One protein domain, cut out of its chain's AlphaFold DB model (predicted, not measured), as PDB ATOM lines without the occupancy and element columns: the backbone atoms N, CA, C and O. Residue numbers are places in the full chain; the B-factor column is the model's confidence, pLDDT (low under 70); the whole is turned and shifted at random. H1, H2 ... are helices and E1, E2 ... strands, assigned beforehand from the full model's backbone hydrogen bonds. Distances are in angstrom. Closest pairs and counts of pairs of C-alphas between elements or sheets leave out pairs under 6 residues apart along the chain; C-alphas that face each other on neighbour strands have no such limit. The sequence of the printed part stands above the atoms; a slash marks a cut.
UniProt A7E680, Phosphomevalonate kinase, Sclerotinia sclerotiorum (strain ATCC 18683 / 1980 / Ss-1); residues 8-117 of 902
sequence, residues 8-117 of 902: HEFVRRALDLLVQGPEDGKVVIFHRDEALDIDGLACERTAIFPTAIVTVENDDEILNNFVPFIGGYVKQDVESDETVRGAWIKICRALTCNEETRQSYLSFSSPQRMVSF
ATOM      1  N   HIS A   8      75.618  57.735  62.826       79.81
ATOM      2  CA  HIS A   8      75.203  56.666  63.739       79.81
ATOM      3  C   HIS A   8      74.942  55.318  63.042       79.81
ATOM      4  O   HIS A   8      75.245  54.274  63.616       79.81
ATOM      5  N   GLU A   9      74.437  55.301  61.800       81.62
ATOM      6  CA  GLU A   9      74.145  54.047  61.085       81.62
ATOM      7  C   GLU A   9      75.417  53.254  60.789       81.62
ATOM      8  O   GLU A   9      75.451  52.032  60.943       81.62
ATOM      9  N   PHE A  10      76.487  53.949  60.403       83.69
ATOM     10  CA  PHE A  10      77.784  53.327  60.150       83.69
ATOM     11  C   PHE A  10      78.387  52.758  61.434       83.69
ATOM     12  O   PHE A  10      78.963  51.672  61.409       83.69
ATOM     13  N   VAL A  11      78.210  53.462  62.558       82.62
ATOM     14  CA  VAL A  11      78.647  52.973  63.870       82.62
ATOM     15  C   VAL A  11      77.856  51.730  64.267       82.62
ATOM     16  O   VAL A  11      78.473  50.731  64.618       82.62
ATOM     17  N   ARG A  12      76.520  51.731  64.133       83.50
ATOM     18  CA  ARG A  12      75.683  50.547  64.415       83.50
ATOM     19  C   ARG A  12      76.090  49.343  63.570       83.50
ATOM     20  O   ARG A  12      76.332  48.279  64.121       83.50
ATOM     21  N   ARG A  13      76.289  49.525  62.259       83.25
ATOM     22  CA  ARG A  13      76.781  48.446  61.384       83.25
ATOM     23  C   ARG A  13      78.137  47.908  61.841       83.25
ATOM     24  O   ARG A  13      78.333  46.700  61.843       83.25
ATOM     25  N   ALA A  14      79.066  48.778  62.241       83.69
ATOM     26  CA  ALA A  14      80.361  48.346  62.768       83.69
ATOM     27  C   ALA A  14      80.223  47.566  64.088       83.69
ATOM     28  O   ALA A  14      80.945  46.596  64.302       83.69
ATOM     29  N   LEU A  15      79.279  47.958  64.947       83.25
ATOM     30  CA  LEU A  15      78.965  47.256  66.191       83.25
ATOM     31  C   LEU A  15      78.336  45.881  65.947       83.25
ATOM     32  O   LEU A  15      78.703  44.919  66.622       83.25
ATOM     33  N   ASP A  16      77.454  45.757  64.953       82.25
ATOM     34  CA  ASP A  16      76.825  44.485  64.577       82.25
ATOM     35  C   ASP A  16      77.839  43.447  64.073       82.25
ATOM     36  O   ASP A  16      77.628  42.243  64.253       82.25
ATOM     37  N   LEU A  17      78.961  43.907  63.505       81.62
ATOM     38  CA  LEU A  17      80.079  43.069  63.057       81.62
ATOM     39  C   LEU A  17      80.952  42.535  64.207       81.62
ATOM     40  O   LEU A  17      81.773  41.646  63.978       81.62
ATOM     41  N   LEU A  18      80.806  43.044  65.436       79.56
ATOM     42  CA  LEU A  18      81.593  42.574  66.578       79.56
ATOM     43  C   LEU A  18      81.162  41.159  66.992       79.56
ATOM     44  O   LEU A  18      80.004  40.926  67.347       79.56
ATOM     45  N   VAL A  19      82.106  40.218  66.982       72.25
ATOM     46  CA  VAL A  19      81.881  38.817  67.374       72.25
ATOM     47  C   VAL A  19      81.720  38.710  68.895       72.25
ATOM     48  O   VAL A  19      82.439  39.370  69.645       72.25
ATOM     49  N   GLN A  20      80.799  37.862  69.363       59.34
ATOM     50  CA  GLN A  20      80.690  37.532  70.787       59.34
ATOM     51  C   GLN A  20      81.866  36.634  71.204       59.34
ATOM     52  O   GLN A  20      81.972  35.492  70.761       59.34
ATOM     53  N   GLY A  21      82.752  37.164  72.046       58.16
ATOM     54  CA  GLY A  21      83.886  36.456  72.643       58.16
ATOM     55  C   GLY A  21      84.041  36.802  74.132       58.16
ATOM     56  O   GLY A  21      83.304  37.649  74.636       58.16
ATOM     57  N   PRO A  22      84.974  36.156  74.858       51.19
ATOM     58  CA  PRO A  22      85.207  36.413  76.287       51.19
ATOM     59  C   PRO A  22      85.675  37.850  76.583       51.19
ATOM     60  O   PRO A  22      85.424  38.361  77.673       51.19
ATOM     61  N   GLU A  23      86.301  38.515  75.608       54.84
ATOM     62  CA  GLU A  23      86.513  39.963  75.604       54.84
ATOM     63  C   GLU A  23      85.641  40.597  74.517       54.84
ATOM     64  O   GLU A  23      85.645  40.156  73.365       54.84
ATOM     65  N   ASP A  24      84.872  41.624  74.889       64.69
ATOM     66  CA  ASP A  24      84.009  42.340  73.954       64.69
ATOM     67  C   ASP A  24      84.886  43.072  72.920       64.69
ATOM     68  O   ASP A  24      85.719  43.912  73.278       64.69
ATOM     69  N   GLY A  25      84.697  42.771  71.632       71.00
ATOM     70  CA  GLY A  25      85.300  43.553  70.554       71.00
ATOM     71  C   GLY A  25      84.906  45.032  70.660       71.00
ATOM     72  O   GLY A  25      83.851  45.370  71.206       71.00
ATOM     73  N   LYS A  26      85.757  45.928  70.150       81.88
ATOM     74  CA  LYS A  26      85.577  47.379  70.305       81.88
ATOM     75  C   LYS A  26      85.568  48.101  68.969       81.88
ATOM     76  O   LYS A  26      86.383  47.821  68.094       81.88
ATOM     77  N   VAL A  27      84.694  49.094  68.859       80.69
ATOM     78  CA  VAL A  27      84.737  50.115  67.811       80.69
ATOM     79  C   VAL A  27      85.284  51.389  68.434       80.69
ATOM     80  O   VAL A  27      84.753  51.872  69.429       80.69
ATOM     81  N   VAL A  28      86.348  51.941  67.857       81.50
ATOM     82  CA  VAL A  28      86.960  53.188  68.324       81.50
ATOM     83  C   VAL A  28      86.809  54.256  67.251       81.50
ATOM     84  O   VAL A  28      87.218  54.063  66.107       81.50
ATOM     85  N   ILE A  29      86.234  55.393  67.628       78.31
ATOM     86  CA  ILE A  29      85.992  56.534  66.750       78.31
ATOM     87  C   ILE A  29      86.917  57.678  67.141       78.31
ATOM     88  O   ILE A  29      86.918  58.116  68.289       78.31
ATOM     89  N   PHE A  30      87.638  58.209  66.158       76.19
ATOM     90  CA  PHE A  30      88.422  59.437  66.279       76.19
ATOM     91  C   PHE A  30      87.680  60.584  65.584       76.19
ATOM     92  O   PHE A  30      87.287  60.456  64.420       76.19
ATOM     93  N   HIS A  31      87.483  61.704  66.281       73.81
ATOM     94  CA  HIS A  31      86.742  62.859  65.771       73.81
ATOM     95  C   HIS A  31      87.463  64.182  66.065       73.81
ATOM     96  O   HIS A  31      88.097  64.319  67.112       73.81
ATOM     97  N   ARG A  32      87.412  65.134  65.118       66.81
ATOM     98  CA  ARG A  32      88.128  66.422  65.186       66.81
ATOM     99  C   ARG A  32      87.279  67.581  65.712       66.81
ATOM    100  O   ARG A  32      87.878  68.585  66.058       66.81
ATOM    101  N   ASP A  33      85.959  67.423  65.849       62.09
ATOM    102  CA  ASP A  33      85.090  68.489  66.366       62.09
ATOM    103  C   ASP A  33      84.617  68.229  67.802       62.09
ATOM    104  O   ASP A  33      84.540  67.088  68.278       62.09
ATOM    105  N   GLU A  34      84.218  69.313  68.472       54.62
ATOM    106  CA  GLU A  34      83.629  69.284  69.813       54.62
ATOM    107  C   GLU A  34      82.261  68.580  69.872       54.62
ATOM    108  O   GLU A  34      81.771  68.270  70.959       54.62
ATOM    109  N   ALA A  35      81.626  68.287  68.738       60.31
ATOM    110  CA  ALA A  35      80.318  67.641  68.699       60.31
ATOM    111  C   ALA A  35      80.359  66.371  67.838       60.31
ATOM    112  O   ALA A  35      80.165  66.407  66.624       60.31
ATOM    113  N   LEU A  36      80.587  65.221  68.485       69.44
ATOM    114  CA  LEU A  36      80.304  63.918  67.884       69.44
ATOM    115  C   LEU A  36      78.882  63.499  68.257       69.44
ATOM    116  O   LEU A  36      78.678  62.941  69.335       69.44
ATOM    117  N   ASP A  37      77.942  63.752  67.351       70.00
ATOM    118  CA  ASP A  37      76.587  63.209  67.428       70.00
ATOM    119  C   ASP A  37      76.519  61.857  66.701       70.00
ATOM    120  O   ASP A  37      76.874  61.729  65.520       70.00
ATOM    121  N   ILE A  38      76.110  60.839  67.449       75.19
ATOM    122  CA  ILE A  38      75.898  59.465  66.991       75.19
ATOM    123  C   ILE A  38      74.576  58.892  67.529       75.19
ATOM    124  O   ILE A  38      74.436  57.675  67.584       75.19
ATOM    125  N   ASP A  39      73.629  59.766  67.882       72.94
ATOM    126  CA  ASP A  39      72.208  59.476  68.108       72.94
ATOM    127  C   ASP A  39      71.904  58.217  68.951       72.94
ATOM    128  O   ASP A  39      71.656  57.116  68.436       72.94
ATOM    129  N   GLY A  40      71.922  58.388  70.278       71.56
ATOM    130  CA  GLY A  40      71.466  57.367  71.226       71.56
ATOM    131  C   GLY A  40      72.388  56.149  71.350       71.56
ATOM    132  O   GLY A  40      71.911  55.047  71.612       71.56
ATOM    133  N   LEU A  41      73.698  56.309  71.145       81.50
ATOM    134  CA  LEU A  41      74.688  55.263  71.423       81.50
ATOM    135  C   LEU A  41      75.461  55.583  72.702       81.50
ATOM    136  O   LEU A  41      76.069  56.646  72.812       81.50
ATOM    137  N   ALA A  42      75.479  54.647  73.651       83.56
ATOM    138  CA  ALA A  42      76.261  54.781  74.878       83.56
ATOM    139  C   ALA A  42      77.728  54.391  74.639       83.56
ATOM    140  O   ALA A  42      78.020  53.308  74.131       83.56
ATOM    141  N   CYS A  43      78.667  55.259  75.016       82.12
ATOM    142  CA  CYS A  43      80.088  54.947  74.948       82.12
ATOM    143  C   CYS A  43      80.571  54.191  76.192       82.12
ATOM    144  O   CYS A  43      80.164  54.480  77.316       82.12
ATOM    145  N   GLU A  44      81.517  53.274  75.992       78.69
ATOM    146  CA  GLU A  44      82.259  52.629  77.082       78.69
ATOM    147  C   GLU A  44      83.236  53.619  77.719       78.69
ATOM    148  O   GLU A  44      83.360  53.714  78.939       78.69
ATOM    149  N   ARG A  45      83.955  54.367  76.880       77.12
ATOM    150  CA  ARG A  45      84.948  55.336  77.328       77.12
ATOM    151  C   ARG A  45      85.139  56.402  76.277       77.12
ATOM    152  O   ARG A  45      85.010  56.152  75.080       77.12
ATOM    153  N   THR A  46      85.566  57.564  76.739       75.31
ATOM    154  CA  THR A  46      86.021  58.616  75.849       75.31
ATOM    155  C   THR A  46      87.225  59.326  76.440       75.31
ATOM    156  O   THR A  46      87.343  59.481  77.656       75.31
ATOM    157  N   ALA A  47      88.104  59.777  75.557       71.56
ATOM    158  CA  ALA A  47      89.200  60.675  75.857       71.56
ATOM    159  C   ALA A  47      89.057  61.955  75.026       71.56
ATOM    160  O   ALA A  47      88.691  61.899  73.849       71.56
ATOM    161  N   ILE A  48      89.350  63.094  75.653       66.94
ATOM    162  CA  ILE A  48      89.426  64.403  75.005       66.94
ATOM    163  C   ILE A  48      90.890  64.838  75.026       66.94
ATOM    164  O   ILE A  48      91.564  64.725  76.052       66.94
ATOM    165  N   PHE A  49      91.375  65.325  73.892       64.56
ATOM    166  CA  PHE A  49      92.726  65.831  73.711       64.56
ATOM    167  C   PHE A  49      92.670  67.337  73.455       64.56
ATOM    168  O   PHE A  49      91.716  67.812  72.832       64.56
ATOM    169  N   PRO A  50      93.667  68.105  73.927       56.78
ATOM    170  CA  PRO A  50      93.767  69.513  73.578       56.78
ATOM    171  C   PRO A  50      93.878  69.674  72.057       56.78
ATOM    172  O   PRO A  50      94.466  68.840  71.363       56.78
ATOM    173  N   THR A  51      93.317  70.768  71.550       59.41
ATOM    174  CA  THR A  51      93.464  71.184  70.157       59.41
ATOM    175  C   THR A  51      94.938  71.335  69.802       59.41
ATOM    176  O   THR A  51      95.669  72.089  70.442       59.41
ATOM    177  N   ALA A  52      95.374  70.627  68.764       54.91
ATOM    178  CA  ALA A  52      96.668  70.844  68.137       54.91
ATOM    179  C   ALA A  52      96.449  71.105  66.650       54.91
ATOM    180  O   ALA A  52      95.681  70.398  65.997       54.91
ATOM    181  N   ILE A  53      97.120  72.125  66.126       61.75
ATOM    182  CA  ILE A  53      97.135  72.422  64.698       61.75
ATOM    183  C   ILE A  53      98.459  71.907  64.151       61.75
ATOM    184  O   ILE A  53      99.526  72.259  64.651       61.75
ATOM    185  N   VAL A  54      98.377  71.056  63.136       63.31
ATOM    186  CA  VAL A  54      99.524  70.611  62.351       63.31
ATOM    187  C   VAL A  54      99.461  71.332  61.017       63.31
ATOM    188  O   VAL A  54      98.483  71.200  60.284       63.31
ATOM    189  N   THR A  55     100.498  72.097  60.708       70.38
ATOM    190  CA  THR A  55     100.641  72.770  59.418       70.38
ATOM    191  C   THR A  55     101.536  71.946  58.507       70.38
ATOM    192  O   THR A  55     102.632  71.555  58.909       70.38
ATOM    193  N   VAL A  56     101.085  71.712  57.284       76.62
ATOM    194  CA  VAL A  56     101.854  71.067  56.214       76.62
ATOM    195  C   VAL A  56     101.922  72.044  55.050       76.62
ATOM    196  O   VAL A  56     100.992  72.813  54.846       76.62
ATOM    197  N   GLU A  57     103.015  72.073  54.303       80.75
ATOM    198  CA  GLU A  57     103.101  72.912  53.105       80.75
ATOM    199  C   GLU A  57     102.045  72.478  52.067       80.75
ATOM    200  O   GLU A  57     101.734  71.290  51.947       80.75
ATOM    201  N   ASN A  58     101.431  73.435  51.363       85.12
ATOM    202  CA  ASN A  58     100.381  73.168  50.368       85.12
ATOM    203  C   ASN A  58     100.977  72.678  49.039       85.12
ATOM    204  O   ASN A  58     100.822  73.320  48.001       85.12
ATOM    205  N   ASP A  59     101.656  71.538  49.095       86.38
ATOM    206  CA  ASP A  59     102.368  70.917  47.983       86.38
ATOM    207  C   ASP A  59     101.916  69.460  47.779       86.38
ATOM    208  O   ASP A  59     101.735  68.698  48.736       86.38
ATOM    209  N   ASP A  60     101.703  69.070  46.520       88.25
ATOM    210  CA  ASP A  60     101.159  67.753  46.172       88.25
ATOM    211  C   ASP A  60     102.145  66.616  46.499       88.25
ATOM    212  O   ASP A  60     101.718  65.530  46.897       88.25
ATOM    213  N   GLU A  61     103.455  66.843  46.378       84.12
ATOM    214  CA  GLU A  61     104.490  65.850  46.687       84.12
ATOM    215  C   GLU A  61     104.571  65.609  48.200       84.12
ATOM    216  O   GLU A  61     104.566  64.461  48.660       84.12
ATOM    217  N   ILE A  62     104.511  66.686  48.988       82.62
ATOM    218  CA  ILE A  62     104.477  66.614  50.452       82.62
ATOM    219  C   ILE A  62     103.213  65.898  50.944       82.62
ATOM    220  O   ILE A  62     103.302  65.032  51.818       82.62
ATOM    221  N   LEU A  63     102.038  66.192  50.376       80.25
ATOM    222  CA  LEU A  63     100.793  65.498  50.730       80.25
ATOM    223  C   LEU A  63     100.823  64.011  50.356       80.25
ATOM    224  O   LEU A  63     100.287  63.180  51.098       80.25
ATOM    225  N   ASN A  64     101.469  63.660  49.244       82.31
ATOM    226  CA  ASN A  64     101.588  62.279  48.783       82.31
ATOM    227  C   ASN A  64     102.460  61.404  49.694       82.31
ATOM    228  O   ASN A  64     102.220  60.197  49.774       82.31
ATOM    229  N   ASN A  65     103.386  61.985  50.463       80.19
ATOM    230  CA  ASN A  65     104.158  61.247  51.471       80.19
ATOM    231  C   ASN A  65     103.273  60.588  52.544       80.19
ATOM    232  O   ASN A  65     103.698  59.636  53.200       80.19
ATOM    233  N   PHE A  66     102.030  61.055  52.704       73.62
ATOM    234  CA  PHE A  66     101.078  60.516  53.674       73.62
ATOM    235  C   PHE A  66     100.141  59.434  53.115       73.62
ATOM    236  O   PHE A  66      99.454  58.766  53.887       73.62
ATOM    237  N   VAL A  67     100.134  59.207  51.799       74.00
ATOM    238  CA  VAL A  67      99.280  58.207  51.127       74.00
ATOM    239  C   VAL A  67      99.460  56.784  51.683       74.00
ATOM    240  O   VAL A  67      98.448  56.113  51.894       74.00
ATOM    241  N   PRO A  68     100.680  56.319  52.037       71.12
ATOM    242  CA  PRO A  68     100.864  54.998  52.643       71.12
ATOM    243  C   PRO A  68     100.147  54.795  53.986       71.12
ATOM    244  O   PRO A  68      99.969  53.657  54.410       71.12
ATOM    245  N   PHE A  69      99.738  55.873  54.666       56.97
ATOM    246  CA  PHE A  69      99.024  55.809  55.944       56.97
ATOM    247  C   PHE A  69      97.498  55.737  55.788       56.97
ATOM    248  O   PHE A  69      96.781  55.643  56.786       56.97
ATOM    249  N   ILE A  70      96.977  55.771  54.558       64.75
ATOM    250  CA  ILE A  70      95.547  55.596  54.298       64.75
ATOM    251  C   ILE A  70      95.161  54.152  54.650       64.75
ATOM    252  O   ILE A  70      95.727  53.187  54.138       64.75
ATOM    253  N   GLY A  71      94.183  53.987  55.544       51.84
ATOM    254  CA  GLY A  71      93.716  52.667  55.965       51.84
ATOM    255  C   GLY A  71      93.222  51.836  54.777       51.84
ATOM    256  O   GLY A  71      92.339  52.273  54.044       51.84
ATOM    257  N   GLY A  72      93.787  50.639  54.598       58.97
ATOM    258  CA  GLY A  72      93.477  49.762  53.463       58.97
ATOM    259  C   GLY A  72      94.252  50.076  52.178       58.97
ATOM    260  O   GLY A  72      93.997  49.433  51.163       58.97
ATOM    261  N   TYR A  73      95.200  51.020  52.207       61.72
ATOM    262  CA  TYR A  73      96.086  51.275  51.076       61.72
ATOM    263  C   TYR A  73      96.984  50.066  50.806       61.72
ATOM    264  O   TYR A  73      97.753  49.617  51.660       61.72
ATOM    265  N   VAL A  74      96.896  49.553  49.584       70.06
ATOM    266  CA  VAL A  74      97.804  48.554  49.032       70.06
ATOM    267  C   VAL A  74      98.337  49.156  47.748       70.06
ATOM    268  O   VAL A  74      97.552  49.591  46.912       70.06
ATOM    269  N   LYS A  75      99.661  49.203  47.593       70.56
ATOM    270  CA  LYS A  75     100.282  49.721  46.374       70.56
ATOM    271  C   LYS A  75      99.903  48.804  45.201       70.56
ATOM    272  O   LYS A  75     100.398  47.679  45.126       70.56
ATOM    273  N   GLN A  76      98.975  49.263  44.366       66.50
ATOM    274  CA  GLN A  76      98.484  48.570  43.171       66.50
ATOM    275  C   GLN A  76      99.222  49.099  41.921       66.50
ATOM    276  O   GLN A  76     100.340  49.608  42.044       66.50
ATOM    277  N   ASP A  77      98.673  48.895  40.721       73.25
ATOM    278  CA  ASP A  77      99.253  49.416  39.478       73.25
ATOM    279  C   ASP A  77      99.299  50.960  39.446       73.25
ATOM    280  O   ASP A  77      98.719  51.647  40.284       73.25
ATOM    281  N   VAL A  78     100.052  51.520  38.495       70.94
ATOM    282  CA  VAL A  78     100.371  52.960  38.458       70.94
ATOM    283  C   VAL A  78      99.113  53.833  38.335       70.94
ATOM    284  O   VAL A  78      99.016  54.860  39.000       70.94
ATOM    285  N   GLU A  79      98.131  53.405  37.540       71.31
ATOM    286  CA  GLU A  79      96.889  54.150  37.282       71.31
ATOM    287  C   GLU A  79      95.957  54.189  38.509       71.31
ATOM    288  O   GLU A  79      95.359  55.224  38.829       71.31
ATOM    289  N   SER A  80      95.851  53.074  39.241       68.56
ATOM    290  CA  SER A  80      95.075  53.025  40.484       68.56
ATOM    291  C   SER A  80      95.736  53.827  41.611       68.56
ATOM    292  O   SER A  80      95.028  54.509  42.357       68.56
ATOM    293  N   ASP A  81      97.072  53.829  41.700       77.62
ATOM    294  CA  ASP A  81      97.826  54.648  42.661       77.62
ATOM    295  C   ASP A  81      97.634  56.155  42.383       77.62
ATOM    296  O   ASP A  81      97.294  56.915  43.292       77.62
ATOM    297  N   GLU A  82      97.724  56.597  41.123       80.44
ATOM    298  CA  GLU A  82      97.462  57.998  40.743       80.44
ATOM    299  C   GLU A  82      96.041  58.454  41.099       80.44
ATOM    300  O   GLU A  82      95.844  59.555  41.627       80.44
ATOM    301  N   THR A  83      95.048  57.588  40.889       82.19
ATOM    302  CA  THR A  83      93.649  57.882  41.227       82.19
ATOM    303  C   THR A  83      93.463  58.074  42.737       82.19
ATOM    304  O   THR A  83      92.789  59.014  43.176       82.19
ATOM    305  N   VAL A  84      94.086  57.217  43.554       79.00
ATOM    306  CA  VAL A  84      94.030  57.305  45.023       79.00
ATOM    307  C   VAL A  84      94.735  58.564  45.529       79.00
ATOM    308  O   VAL A  84      94.187  59.260  46.388       79.00
ATOM    309  N   ARG A  85      95.901  58.906  44.971       82.31
ATOM    310  CA  ARG A  85      96.645  60.135  45.301       82.31
ATOM    311  C   ARG A  85      95.852  61.397  44.975       82.31
ATOM    312  O   ARG A  85      95.723  62.278  45.823       82.31
ATOM    313  N   GLY A  86      95.248  61.459  43.788       84.38
ATOM    314  CA  GLY A  86      94.405  62.587  43.387       84.38
ATOM    315  C   GLY A  86      93.198  62.778  44.313       84.38
ATOM    316  O   GLY A  86      92.896  63.899  44.736       84.38
ATOM    317  N   ALA A  87      92.536  61.683  44.699       81.81
ATOM    318  CA  ALA A  87      91.441  61.721  45.666       81.81
ATOM    319  C   ALA A  87      91.913  62.159  47.065       81.81
ATOM    320  O   ALA A  87      91.251  62.977  47.709       81.81
ATOM    321  N   TRP A  88      93.067  61.661  47.518       82.88
ATOM    322  CA  TRP A  88      93.680  62.027  48.796       82.88
ATOM    323  C   TRP A  88      93.995  63.522  48.885       82.88
ATOM    324  O   TRP A  88      93.552  64.181  49.825       82.88
ATOM    325  N   ILE A  89      94.676  64.083  47.883       84.81
ATOM    326  CA  ILE A  89      95.014  65.514  47.826       84.81
ATOM    327  C   ILE A  89      93.748  66.377  47.900       84.81
ATOM    328  O   ILE A  89      93.690  67.356  48.650       84.81
ATOM    329  N   LYS A  90      92.699  65.990  47.164       83.25
ATOM    330  CA  LYS A  90      91.409  66.688  47.186       83.25
ATOM    331  C   LYS A  90      90.776  66.672  48.579       83.25
ATOM    332  O   LYS A  90      90.245  67.691  49.013       83.25
ATOM    333  N   ILE A  91      90.848  65.544  49.289       80.75
ATOM    334  CA  ILE A  91      90.363  65.427  50.673       80.75
ATOM    335  C   ILE A  91      91.198  66.301  51.614       80.75
ATOM    336  O   ILE A  91      90.619  67.019  52.426       80.75
ATOM    337  N   CYS A  92      92.528  66.286  51.498       77.75
ATOM    338  CA  CYS A  92      93.418  67.111  52.315       77.75
ATOM    339  C   CYS A  92      93.051  68.593  52.227       77.75
ATOM    340  O   CYS A  92      92.785  69.209  53.254       77.75
ATOM    341  N   ARG A  93      92.934  69.134  51.009       83.56
ATOM    342  CA  ARG A  93      92.545  70.536  50.773       83.56
ATOM    343  C   ARG A  93      91.105  70.849  51.193       83.56
ATOM    344  O   ARG A  93      90.810  71.976  51.559       83.56
ATOM    345  N   ALA A  94      90.203  69.868  51.159       75.62
ATOM    346  CA  ALA A  94      88.830  70.045  51.631       75.62
ATOM    347  C   ALA A  94      88.704  70.034  53.168       75.62
ATOM    348  O   ALA A  94      87.726  70.550  53.700       75.62
ATOM    349  N   LEU A  95      89.657  69.420  53.879       68.88
ATOM    350  CA  LEU A  95      89.636  69.267  55.339       68.88
ATOM    351  C   LEU A  95      90.432  70.342  56.094       68.88
ATOM    352  O   LEU A  95      90.482  70.287  57.325       68.88
ATOM    353  N   THR A  96      91.075  71.284  55.404       73.12
ATOM    354  CA  THR A  96      91.830  72.361  56.053       73.12
ATOM    355  C   THR A  96      90.940  73.465  56.601       73.12
ATOM    356  O   THR A  96      89.934  73.829  55.995       73.12
ATOM    357  N   CYS A  97      91.348  74.057  57.725       59.12
ATOM    358  CA  CYS A  97      90.744  75.290  58.222       59.12
ATOM    359  C   CYS A  97      91.200  76.467  57.338       59.12
ATOM    360  O   CYS A  97      92.402  76.671  57.174       59.12
ATOM    361  N   ASN A  98      90.261  77.227  56.762       51.59
ATOM    362  CA  ASN A  98      90.570  78.412  55.953       51.59
ATOM    363  C   ASN A  98      91.146  79.531  56.838       51.59
ATOM    364  O   ASN A  98      90.395  80.303  57.426       51.59
ATOM    365  N   GLU A  99      92.470  79.646  56.906       49.91
ATOM    366  CA  GLU A  99      93.126  80.912  57.242       49.91
ATOM    367  C   GLU A  99      93.432  81.639  55.927       49.91
ATOM    368  O   GLU A  99      94.366  81.287  55.209       49.91
ATOM    369  N   GLU A 100      92.645  82.669  55.598       48.72
ATOM    370  CA  GLU A 100      92.810  83.474  54.372       48.72
ATOM    371  C   GLU A 100      94.194  84.154  54.262       48.72
ATOM    372  O   GLU A 100      94.563  84.662  53.206       48.72
ATOM    373  N   THR A 101      94.998  84.134  55.329       51.00
ATOM    374  CA  THR A 101      96.277  84.842  55.447       51.00
ATOM    375  C   THR A 101      97.524  83.988  55.168       51.00
ATOM    376  O   THR A 101      98.622  84.545  55.139       51.00
ATOM    377  N   ARG A 102      97.414  82.667  54.916       53.69
ATOM    378  CA  ARG A 102      98.577  81.780  54.648       53.69
ATOM    379  C   ARG A 102      98.342  80.771  53.511       53.69
ATOM    380  O   ARG A 102      98.271  79.572  53.742       53.69
ATOM    381  N   GLN A 103      98.311  81.234  52.259       59.94
ATOM    382  CA  GLN A 103      98.108  80.372  51.072       59.94
ATOM    383  C   GLN A 103      99.163  79.254  50.883       59.94
ATOM    384  O   GLN A 103      98.892  78.270  50.194       59.94
ATOM    385  N   SER A 104     100.349  79.382  51.491       75.62
ATOM    386  CA  SER A 104     101.469  78.436  51.348       75.62
ATOM    387  C   SER A 104     101.362  77.179  52.224       75.62
ATOM    388  O   SER A 104     102.108  76.230  52.004       75.62
ATOM    389  N   TYR A 105     100.461  77.149  53.212       77.44
ATOM    390  CA  TYR A 105     100.353  76.045  54.172       77.44
ATOM    391  C   TYR A 105      98.903  75.582  54.352       77.44
ATOM    392  O   TYR A 105      97.969  76.376  54.388       77.44
ATOM    393  N   LEU A 106      98.734  74.272  54.503       75.88
ATOM    394  CA  LEU A 106      97.511  73.577  54.873       75.88
ATOM    395  C   LEU A 106      97.512  73.299  56.381       75.88
ATOM    396  O   LEU A 106      98.385  72.598  56.894       75.88
ATOM    397  N   SER A 107      96.518  73.831  57.092       71.25
ATOM    398  CA  SER A 107      96.355  73.648  58.539       71.25
ATOM    399  C   SER A 107      95.344  72.545  58.844       71.25
ATOM    400  O   SER A 107      94.169  72.645  58.481       71.25
ATOM    401  N   PHE A 108      95.785  71.505  59.552       67.12
ATOM    402  CA  PHE A 108      94.962  70.382  59.994       67.12
ATOM    403  C   PHE A 108      94.797  70.386  61.510       67.12
ATOM    404  O   PHE A 108      95.776  70.389  62.254       67.12
ATOM    405  N   SER A 109      93.556  70.291  61.976       61.91
ATOM    406  CA  SER A 109      93.270  70.081  63.397       61.91
ATOM    407  C   SER A 109      93.438  68.604  63.781       61.91
ATOM    408  O   SER A 109      92.968  67.705  63.072       61.91
ATOM    409  N   SER A 110      94.097  68.335  64.910       62.34
ATOM    410  CA  SER A 110      94.195  66.998  65.502       62.34
ATOM    411  C   SER A 110      92.811  66.460  65.901       62.34
ATOM    412  O   SER A 110      91.891  67.239  66.161       62.34
ATOM    413  N   PRO A 111      92.611  65.124  65.956       59.91
ATOM    414  CA  PRO A 111      91.424  64.558  66.584       59.91
ATOM    415  C   PRO A 111      91.352  65.024  68.038       59.91
ATOM    416  O   PRO A 111      92.213  64.692  68.849       59.91
ATOM    417  N   GLN A 112      90.315  65.786  68.362       68.31
ATOM    418  CA  GLN A 112      90.072  66.280  69.711       68.31
ATOM    419  C   GLN A 112      89.449  65.196  70.594       68.31
ATOM    420  O   GLN A 112      89.481  65.312  71.815       68.31
ATOM    421  N   ARG A 113      88.847  64.150  70.004       72.69
ATOM    422  CA  ARG A 113      88.096  63.126  70.744       72.69
ATOM    423  C   ARG A 113      88.338  61.720  70.223       72.69
ATOM    424  O   ARG A 113      88.362  61.485  69.015       72.69
ATOM    425  N   MET A 114      88.438  60.784  71.160       76.12
ATOM    426  CA  MET A 114      88.463  59.346  70.917       76.12
ATOM    427  C   MET A 114      87.363  58.702  71.754       76.12
ATOM    428  O   MET A 114      87.406  58.808  72.976       76.12
ATOM    429  N   VAL A 115      86.397  58.046  71.115       79.31
ATOM    430  CA  VAL A 115      85.276  57.373  71.788       79.31
ATOM    431  C   VAL A 115      85.323  55.884  71.477       79.31
ATOM    432  O   VAL A 115      85.456  55.513  70.313       79.31
ATOM    433  N   SER A 116      85.213  55.030  72.491       83.69
ATOM    434  CA  SER A 116      85.117  53.582  72.320       83.69
ATOM    435  C   SER A 116      83.711  53.073  72.618       83.69
ATOM    436  O   SER A 116      83.088  53.456  73.609       83.69
ATOM    437  N   PHE A 117      83.254  52.151  71.782       82.06
ATOM    438  CA  PHE A 117      81.983  51.452  71.890       82.06
ATOM    439  C   PHE A 117      82.234  49.951  71.916       82.06
ATOM    440  O   PHE A 117      83.146  49.450  71.255       82.06
TER     441      PHE A 117
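This is residues 8 to 117 of the 902 residues of the protein "Phosphomevalonate kinase" of Sclerotinia sclerotiorum (strain ATCC 18683 / 1980 / Ss-1) (UniProt A7E680). The model is two small lobes joined by two strand-to-strand links: one lobe holds a three-stranded sheet, E1 E5 E2, with the short helix H1 beside the E1 edge, and the other holds a two-stranded ribbon, E3 and E4, with the long helix H3 reaching away from it and the short H2 packed on H3. The links from E2 to E3 and from E4 to E5 run between the lobes. The printed part has 110 residues, with three named helices and five named strands in the order H1 E1 E2 E3 H2 H3 E4 E5; both sheets are antiparallel and the class is mixed, helices and strands. The whole is loose, with a radius of gyration of the C-alphas of 17.4 A, and its outline is only just flat, spanning 48 by 38 by 21 A.

Start at the largest sheet, where E5, residues 113 to 117, is the inner strand. On one side look for E1, residues 26 to 31, antiparallel at 159 degrees, with N 29 and O 115 at 2.8 A, within hydrogen-bond range. On the other side is E2, residues 45 to 48, antiparallel at 174 degrees, with N 47 and O 114 at 2.8 A. H1, residues 8 to 16, is on this sheet but only grazes it, with residues 11 to 15; its closest C-alphas to E1 are those of Leu 15 and Val 27, 6.6 A apart. Now move to E3, residues 53 to 57, and E4, residues 105 to 109, antiparallel neighbours at 154 degrees, with N 106 and O 56 at 2.7 A. H2, residues 60 to 64, touches H3, residues 78 to 94, and H3 touches it with residues 85 to 92 alone; the closest C-alphas of the two are those of Asn 64 and Arg 85, 6.4 A apart. The closest C-alphas of H3 and E4 are those of Arg 93 and Leu 106, 7.1 A apart. H1 and H3 are apart, as are E1 and E3. In H1, H2 and H3 every O i to N i+4 pair is within hydrogen-bond range.

Find C-alpha 26 at (85.577, 47.379, 70.305); from there E1 runs 16.2 A to residue 31. E5 covers 13.2 A and ends at C-alpha 117, (81.983, 51.452, 71.890). E3 covers 13.0 A and E4 13.1 A. Find C-alpha 78 at (100.371, 52.960, 38.458), where H3 begins its 24.5 A. H1 covers 12.3 A; E2 and H2 are shorter.

The two C-alphas farthest apart are those of Pro 22 and Thr 101, at 53.9 A. The printed part has no cut. Look for the long links at residues 32 to 44, from E1 to E2, and residues 65 to 77, from H2 to H3. The mean pLDDT of the printed part is 72.3, and 37 residues are under 70, among them residues 20 to 24, 48 to 54 and 97 to 103.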